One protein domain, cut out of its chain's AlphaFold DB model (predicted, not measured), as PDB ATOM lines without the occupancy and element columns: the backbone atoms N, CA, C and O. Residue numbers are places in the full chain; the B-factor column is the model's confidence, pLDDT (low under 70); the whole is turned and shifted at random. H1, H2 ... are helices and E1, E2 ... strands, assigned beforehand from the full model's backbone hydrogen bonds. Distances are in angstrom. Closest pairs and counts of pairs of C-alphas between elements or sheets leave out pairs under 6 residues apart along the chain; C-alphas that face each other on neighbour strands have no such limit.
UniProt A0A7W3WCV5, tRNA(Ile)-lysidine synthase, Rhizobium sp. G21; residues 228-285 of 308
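AT A GLANCE: This is residues 228 to 285 of the 308 residues of the protein "tRNA(Ile)-lysidine synthase" of Rhizobium sp. G21 (UniProt A0A7W3WCV5). A long helix, H1, leads straight into a small two-stranded hairpin, E1 and E2; from there the printed part folds back, and a shorter helix, H2, packs with its first residues, 270 to 275, on residues 238 to 246 of H1 and ends near the hairpin. Residues 228 to 234 of H1 stick out as a free arm. The 58 printed residues hold two named helices and two named strands in the order H1, E1, E2, H2, with an antiparallel sheet of order E1 - E2; the class is mostly helix. It is only just compact, close to loose, with a radius of gyration of the C-alphas of 12.1 A and spans of 38 by 27 by 16 A.

HOW THE PARTS SIT: Start with H1, residues 228 to 249, and look at residues 238 to 246, which alone touch H2, residues 270 to 283. The closest C-alphas are those of Ala 242 and Ala 271, 4.5 A apart; the two helices run the same way at a steep tilt of 67 degrees. Next find E1, residues 250 to 253, and E2, residues 257 to 260, an antiparallel hairpin at 156 degrees; N 251 and O 259 are within hydrogen-bond range at 2.8 A. At the other end of H2, the closest C-alphas of E2 and H2, those of Val 257 and Ile 283, are 6.6 A apart. E1 and H2 are near each other, with 5 pairs of C-alphas within 10 A. In H1 and H2 every O i to N i+4 pair is within hydrogen-bond range.

IN THESE COORDINATES: Find C-alpha 228 at (-26.365, -17.278, 1.701); from there H1 runs 31.2 A to C-alpha 249. E1 spans 9.7 A and E2 9.8 A. H2 runs 20.0 A, from C-alpha 270 to C-alpha 283 at (-24.360, 12.881, 8.034).

THE WHOLE: The C-alphas farthest apart, those of Phe 228 and Gly 254, are 38.2 A apart. The printed part has no cut and no long link. Its mean pLDDT is 82.5; residue 267 alone is under 70.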
ATOM      1  N   PHE A 228     -27.140 -18.383   1.113       82.94
ATOM      2  CA  PHE A 228     -26.365 -17.278   1.701       82.94
ATOM      3  C   PHE A 228     -25.503 -16.518   0.683       82.94
ATOM      4  O   PHE A 228     -25.439 -15.287   0.704       82.94
ATOM      5  N   ALA A 229     -24.842 -17.243  -0.221       82.50
ATOM      6  CA  ALA A 229     -23.998 -16.636  -1.245       82.50
ATOM      7  C   ALA A 229     -24.806 -15.737  -2.198       82.50
ATOM      8  O   ALA A 229     -24.341 -14.651  -2.557       82.50
ATOM      9  N   ASP A 230     -26.020 -16.156  -2.561       85.25
ATOM     10  CA  ASP A 230     -26.924 -15.392  -3.420       85.25
ATOM     11  C   ASP A 230     -27.517 -14.193  -2.674       85.25
ATOM     12  O   ASP A 230     -27.541 -13.091  -3.224       85.25
ATOM     13  N   LEU A 231     -27.869 -14.345  -1.392       84.06
ATOM     14  CA  LEU A 231     -28.295 -13.234  -0.533       84.06
ATOM     15  C   LEU A 231     -27.213 -12.150  -0.426       84.06
ATOM     16  O   LEU A 231     -27.498 -10.960  -0.596       84.06
ATOM     17  N   MET A 232     -25.955 -12.542  -0.198       83.62
ATOM     18  CA  MET A 232     -24.836 -11.595  -0.136       83.62
ATOM     19  C   MET A 232     -24.504 -10.994  -1.504       83.62
ATOM     20  O   MET A 232     -24.088  -9.836  -1.570       83.62
ATOM     21  N   ARG A 233     -24.700 -11.730  -2.607       84.31
ATOM     22  CA  ARG A 233     -24.574 -11.184  -3.971       84.31
ATOM     23  C   ARG A 233     -25.645 -10.124  -4.236       84.31
ATOM     24  O   ARG A 233     -25.306  -9.016  -4.643       84.31
ATOM     25  N   ALA A 234     -26.909 -10.424  -3.944       84.56
ATOM     26  CA  ALA A 234     -28.025  -9.494  -4.111       84.56
ATOM     27  C   ALA A 234     -27.862  -8.244  -3.237       84.56
ATOM     28  O   ALA A 234     -28.143  -7.127  -3.673       84.56
ATOM     29  N   ARG A 235     -27.359  -8.407  -2.007       83.38
ATOM     30  CA  ARG A 235     -27.027  -7.283  -1.127       83.38
ATOM     31  C   ARG A 235     -25.926  -6.400  -1.713       83.38
ATOM     32  O   ARG A 235     -26.094  -5.186  -1.742       83.38
ATOM     33  N   ARG A 236     -24.825  -6.985  -2.195       82.31
ATOM     34  CA  ARG A 236     -23.739  -6.227  -2.841       82.31
ATOM     35  C   ARG A 236     -24.241  -5.456  -4.058       82.31
ATOM     36  O   ARG A 236     -23.974  -4.264  -4.156       82.31
ATOM     37  N   ALA A 237     -25.046  -6.090  -4.909       84.81
ATOM     38  CA  ALA A 237     -25.666  -5.424  -6.055       84.81
ATOM     39  C   ALA A 237     -26.533  -4.225  -5.629       84.81
ATOM     40  O   ALA A 237     -26.423  -3.151  -6.218       84.81
ATOM     41  N   ARG A 238     -27.332  -4.363  -4.558       85.81
ATOM     42  CA  ARG A 238     -28.104  -3.242  -3.986       85.81
ATOM     43  C   ARG A 238     -27.214  -2.117  -3.463       85.81
ATOM     44  O   ARG A 238     -27.479  -0.963  -3.773       85.81
ATOM     45  N   MET A 239     -26.154  -2.432  -2.718       83.56
ATOM     46  CA  MET A 239     -25.214  -1.422  -2.212       83.56
ATOM     47  C   MET A 239     -24.492  -0.686  -3.350       83.56
ATOM     48  O   MET A 239     -24.300   0.523  -3.277       83.56
ATOM     49  N   GLN A 240     -24.124  -1.393  -4.420       83.75
ATOM     50  CA  GLN A 240     -23.509  -0.790  -5.604       83.75
ATOM     51  C   GLN A 240     -24.494   0.109  -6.358       83.75
ATOM     52  O   GLN A 240     -24.126   1.211  -6.758       83.75
ATOM     53  N   ALA A 241     -25.747  -0.322  -6.521       86.69
ATOM     54  CA  ALA A 241     -26.797   0.510  -7.105       86.69
ATOM     55  C   ALA A 241     -27.050   1.771  -6.260       86.69
ATOM     56  O   ALA A 241     -27.123   2.869  -6.806       86.69
ATOM     57  N   ALA A 242     -27.087   1.635  -4.931       86.88
ATOM     58  CA  ALA A 242     -27.212   2.755  -4.003       86.88
ATOM     59  C   ALA A 242     -26.042   3.747  -4.122       86.88
ATOM     60  O   ALA A 242     -26.257   4.956  -4.172       86.88
ATOM     61  N   ALA A 243     -24.806   3.249  -4.223       85.06
ATOM     62  CA  ALA A 243     -23.629   4.091  -4.419       85.06
ATOM     63  C   ALA A 243     -23.683   4.866  -5.747       85.06
ATOM     64  O   ALA A 243     -23.372   6.054  -5.760       85.06
ATOM     65  N   ARG A 244     -24.126   4.228  -6.842       86.94
ATOM     66  CA  ARG A 244     -24.327   4.900  -8.141       86.94
ATOM     67  C   ARG A 244     -25.390   5.992  -8.047       86.94
ATOM     68  O   ARG A 244     -25.137   7.111  -8.469       86.94
ATOM     69  N   LEU A 245     -26.525   5.702  -7.408       88.00
ATOM     70  CA  LEU A 245     -27.573   6.697  -7.168       88.00
ATOM     71  C   LEU A 245     -27.042   7.913  -6.400       88.00
ATOM     72  O   LEU A 245     -27.324   9.042  -6.789       88.00
ATOM     73  N   LEU A 246     -26.264   7.699  -5.334       86.81
ATOM     74  CA  LEU A 246     -25.651   8.798  -4.585       86.81
ATOM     75  C   LEU A 246     -24.638   9.569  -5.433       86.81
ATOM     76  O   LEU A 246     -24.631  10.790  -5.385       86.81
ATOM     77  N   ASN A 247     -23.812   8.890  -6.226       86.25
ATOM     78  CA  ASN A 247     -22.839   9.558  -7.088       86.25
ATOM     79  C   ASN A 247     -23.505  10.441  -8.155       86.25
ATOM     80  O   ASN A 247     -23.018  11.529  -8.447       86.25
ATOM     81  N   ASP A 248     -24.624   9.984  -8.712       86.75
ATOM     82  CA  ASP A 248     -25.308  10.681  -9.801       86.75
ATOM     83  C   ASP A 248     -26.238  11.793  -9.297       86.75
ATOM     84  O   ASP A 248     -26.518  12.746 -10.023       86.75
ATOM     85  N   ARG A 249     -26.760  11.661  -8.071       88.38
ATOM     86  CA  ARG A 249     -27.868  12.496  -7.572       88.38
ATOM     87  C   ARG A 249     -27.602  13.206  -6.258       88.38
ATOM     88  O   ARG A 249     -28.421  14.036  -5.868       88.38
ATOM     89  N   ALA A 250     -26.525  12.880  -5.549       88.12
ATOM     90  CA  ALA A 250     -26.187  13.521  -4.288       88.12
ATOM     91  C   ALA A 250     -24.939  14.396  -4.427       88.12
ATOM     92  O   ALA A 250     -23.902  13.980  -4.935       88.12
ATOM     93  N   GLN A 251     -25.025  15.610  -3.895       88.00
ATOM     94  CA  GLN A 251     -23.904  16.525  -3.760       88.00
ATOM     95  C   GLN A 251     -23.631  16.778  -2.281       88.00
ATOM     96  O   GLN A 251     -24.496  17.264  -1.551       88.00
ATOM     97  N   MET A 252     -22.408  16.492  -1.841       84.75
ATOM     98  CA  MET A 252     -21.953  16.849  -0.499       84.75
ATOM     99  C   MET A 252     -21.575  18.334  -0.441       84.75
ATOM    100  O   MET A 252     -20.799  18.822  -1.262       84.75
ATOM    101  N   ILE A 253     -22.085  19.042   0.565       84.31
ATOM    102  CA  ILE A 253     -21.691  20.405   0.927       84.31
ATOM    103  C   ILE A 253     -20.921  20.320   2.250       84.31
ATOM    104  O   ILE A 253     -21.488  20.124   3.330       84.31
ATOM    105  N   GLY A 254     -19.595  20.431   2.165       80.88
ATOM    106  CA  GLY A 254     -18.709  20.155   3.296       80.88
ATOM    107  C   GLY A 254     -18.802  18.691   3.746       80.88
ATOM    108  O   GLY A 254     -18.934  17.790   2.924       80.88
ATOM    109  N   GLN A 255     -18.726  18.443   5.057       72.88
ATOM    110  CA  GLN A 255     -18.738  17.080   5.622       72.88
ATOM    111  C   GLN A 255     -20.092  16.643   6.201       72.88
ATOM    112  O   GLN A 255     -20.247  15.485   6.572       72.88
ATOM    113  N   LYS A 256     -21.055  17.562   6.344       78.00
ATOM    114  CA  LYS A 256     -22.269  17.336   7.155       78.00
ATOM    115  C   LYS A 256     -23.578  17.628   6.437       78.00
ATOM    116  O   LYS A 256     -24.637  17.458   7.025       78.00
ATOM    117  N   VAL A 257     -23.529  18.098   5.199       83.94
ATOM    118  CA  VAL A 257     -24.731  18.413   4.432       83.94
ATOM    119  C   VAL A 257     -24.636  17.687   3.105       83.94
ATOM    120  O   VAL A 257     -23.580  17.686   2.479       83.94
ATOM    121  N   ALA A 258     -25.737  17.075   2.686       86.62
ATOM    122  CA  ALA A 258     -25.886  16.544   1.345       86.62
ATOM    123  C   ALA A 258     -27.194  17.042   0.750       86.62
ATOM    124  O   ALA A 258     -28.232  17.026   1.414       86.62
ATOM    125  N   VAL A 259     -27.133  17.463  -0.502       86.75
ATOM    126  CA  VAL A 259     -28.302  17.753  -1.323       86.75
ATOM    127  C   VAL A 259     -28.519  16.542  -2.210       86.75
ATOM    128  O   VAL A 259     -27.600  16.144  -2.916       86.75
ATOM    129  N   VAL A 260     -29.702  15.940  -2.148       86.38
ATOM    130  CA  VAL A 260     -30.062  14.784  -2.977       86.38
ATOM    131  C   VAL A 260     -31.203  15.189  -3.892       86.38
ATOM    132  O   VAL A 260     -32.240  15.642  -3.407       86.38
ATOM    133  N   ASP A 261     -31.031  15.005  -5.196       85.88
ATOM    134  CA  ASP A 261     -32.133  15.121  -6.141       85.88
ATOM    135  C   ASP A 261     -33.080  13.928  -5.979       85.88
ATOM    136  O   ASP A 261     -32.782  12.803  -6.389       85.88
ATOM    137  N   LEU A 262     -34.232  14.189  -5.355       81.31
ATOM    138  CA  LEU A 262     -35.278  13.203  -5.103       81.31
ATOM    139  C   LEU A 262     -36.178  12.942  -6.324       81.31
ATOM    140  O   LEU A 262     -37.038  12.060  -6.263       81.31
ATOM    141  N   ALA A 263     -36.016  13.669  -7.435       81.25
ATOM    142  CA  ALA A 263     -36.901  13.556  -8.588       81.25
ATOM    143  C   ALA A 263     -36.888  12.137  -9.185       81.25
ATOM    144  O   ALA A 263     -35.866  11.625  -9.642       81.25
ATOM    145  N   GLY A 264     -38.043  11.465  -9.188       70.19
ATOM    146  CA  GLY A 264     -38.182  10.109  -9.731       70.19
ATOM    147  C   GLY A 264     -37.565   8.992  -8.877       70.19
ATOM    148  O   GLY A 264     -37.534   7.852  -9.333       70.19
ATOM    149  N   LEU A 265     -37.101   9.275  -7.652       74.12
ATOM    150  CA  LEU A 265     -36.728   8.229  -6.694       74.12
ATOM    151  C   LEU A 265     -37.996   7.600  -6.109       74.12
ATOM    152  O   LEU A 265     -38.723   8.216  -5.330       74.12
ATOM    153  N   ALA A 266     -38.267   6.355  -6.492       73.62
ATOM    154  CA  ALA A 266     -39.366   5.599  -5.917       73.62
ATOM    155  C   ALA A 266     -39.007   5.154  -4.492       73.62
ATOM    156  O   ALA A 266     -38.009   4.473  -4.282       73.62
ATOM    157  N   VAL A 267     -39.868   5.458  -3.513       67.25
ATOM    158  CA  VAL A 267     -39.715   5.009  -2.108       67.25
ATOM    159  C   VAL A 267     -39.665   3.474  -1.992       67.25
ATOM    160  O   VAL A 267     -39.136   2.933  -1.027       67.25
ATOM    161  N   ALA A 268     -40.198   2.760  -2.986       75.50
ATOM    162  CA  ALA A 268     -40.166   1.303  -3.051       75.50
ATOM    163  C   ALA A 268     -38.867   0.725  -3.647       75.50
ATOM    164  O   ALA A 268     -38.700  -0.491  -3.601       75.50
ATOM    165  N   ASP A 269     -37.967   1.544  -4.209       82.94
ATOM    166  CA  ASP A 269     -36.684   1.063  -4.732       82.94
ATOM    167  C   ASP A 269     -35.738   0.711  -3.565       82.94
ATOM    168  O   ASP A 269     -35.327   1.597  -2.805       82.94
ATOM    169  N   PRO A 270     -35.344  -0.568  -3.405       82.31
ATOM    170  CA  PRO A 270     -34.428  -0.972  -2.345       82.31
ATOM    171  C   PRO A 270     -33.072  -0.256  -2.399       82.31
ATOM    172  O   PRO A 270     -32.467  -0.041  -1.351       82.31
ATOM    173  N   ALA A 271     -32.582   0.113  -3.588       83.88
ATOM    174  CA  ALA A 271     -31.317   0.831  -3.736       83.88
ATOM    175  C   ALA A 271     -31.435   2.288  -3.267       83.88
ATOM    176  O   ALA A 271     -30.538   2.792  -2.591       83.88
ATOM    177  N   ALA A 272     -32.563   2.943  -3.553       84.38
ATOM    178  CA  ALA A 272     -32.871   4.283  -3.057       84.38
ATOM    179  C   ALA A 272     -32.934   4.325  -1.524       84.38
ATOM    180  O   ALA A 272     -32.343   5.198  -0.887       84.38
ATOM    181  N   MET A 273     -33.611   3.348  -0.921       83.00
ATOM    182  CA  MET A 273     -33.737   3.244   0.533       83.00
ATOM    183  C   MET A 273     -32.389   2.995   1.217       83.00
ATOM    184  O   MET A 273     -32.094   3.602   2.250       83.00
ATOM    185  N   GLU A 274     -31.549   2.145   0.624       84.38
ATOM    186  CA  GLU A 274     -30.180   1.913   1.088       84.38
ATOM    187  C   GLU A 274     -29.332   3.195   0.973       84.38
ATOM    188  O   GLU A 274     -28.647   3.560   1.927       84.38
ATOM    189  N   ALA A 275     -29.432   3.924  -0.145       84.62
ATOM    190  CA  ALA A 275     -28.721   5.184  -0.376       84.62
ATOM    191  C   ALA A 275     -29.073   6.251   0.672       84.62
ATOM    192  O   ALA A 275     -28.181   6.823   1.304       84.62
ATOM    193  N   VAL A 276     -30.368   6.482   0.908       83.19
ATOM    194  CA  VAL A 276     -30.847   7.448   1.911       83.19
ATOM    195  C   VAL A 276     -30.419   7.032   3.319       83.19
ATOM    196  O   VAL A 276     -29.955   7.868   4.094       83.19
ATOM    197  N   SER A 277     -30.518   5.741   3.647       82.56
ATOM    198  CA  SER A 277     -30.122   5.226   4.964       82.56
ATOM    199  C   SER A 277     -28.622   5.380   5.213       82.56
ATOM    200  O   SER A 277     -28.221   5.797   6.301       82.56
ATOM    201  N   ALA A 278     -27.789   5.092   4.209       80.69
ATOM    202  CA  ALA A 278     -26.345   5.289   4.278       80.69
ATOM    203  C   ALA A 278     -25.993   6.773   4.456       80.69
ATOM    204  O   ALA A 278     -25.200   7.116   5.333       80.69
ATOM    205  N   LEU A 279     -26.628   7.662   3.688       81.56
ATOM    206  CA  LEU A 279     -26.393   9.101   3.783       81.56
ATOM    207  C   LEU A 279     -26.795   9.662   5.152       81.56
ATOM    208  O   LEU A 279     -26.038  10.421   5.758       81.56
ATOM    209  N   ALA A 280     -27.945   9.233   5.679       82.00
ATOM    210  CA  ALA A 280     -28.406   9.604   7.014       82.00
ATOM    211  C   ALA A 280     -27.449   9.119   8.114       82.00
ATOM    212  O   ALA A 280     -27.243   9.827   9.100       82.00
ATOM    213  N   ALA A 281     -26.842   7.937   7.951       79.75
ATOM    214  CA  ALA A 281     -25.828   7.426   8.870       79.75
ATOM    215  C   ALA A 281     -24.589   8.329   8.887       79.75
ATOM    216  O   ALA A 281     -24.175   8.792   9.948       79.75
ATOM    217  N   VAL A 282     -24.045   8.614   7.699       78.44
ATOM    218  CA  VAL A 282     -22.814   9.392   7.521       78.44
ATOM    219  C   VAL A 282     -22.995  10.822   8.027       78.44
ATOM    220  O   VAL A 282     -22.213  11.282   8.856       78.44
ATOM    221  N   ILE A 283     -24.058  11.508   7.598       80.56
ATOM    222  CA  ILE A 283     -24.360  12.881   8.034       80.56
ATOM    223  C   ILE A 283     -24.690  12.929   9.527       80.56
ATOM    224  O   ILE A 283     -24.255  13.835  10.239       80.56
ATOM    225  N   GLY A 284     -25.440  11.940  10.015       77.69
ATOM    226  CA  GLY A 284     -25.822  11.824  11.418       77.69
ATOM    227  C   GLY A 284     -24.683  11.401  12.348       77.69
ATOM    228  O   GLY A 284     -24.925  11.263  13.546       77.69
ATOM    229  N   GLY A 285     -23.473  11.164  11.825       72.06
ATOM    230  CA  GLY A 285     -22.311  10.737  12.605       72.06
ATOM    231  C   GLY A 285     -22.487   9.364  13.254       72.06
ATOM    232  O   GLY A 285     -21.942   9.118  14.327       72.06
TER     233      GLY A 285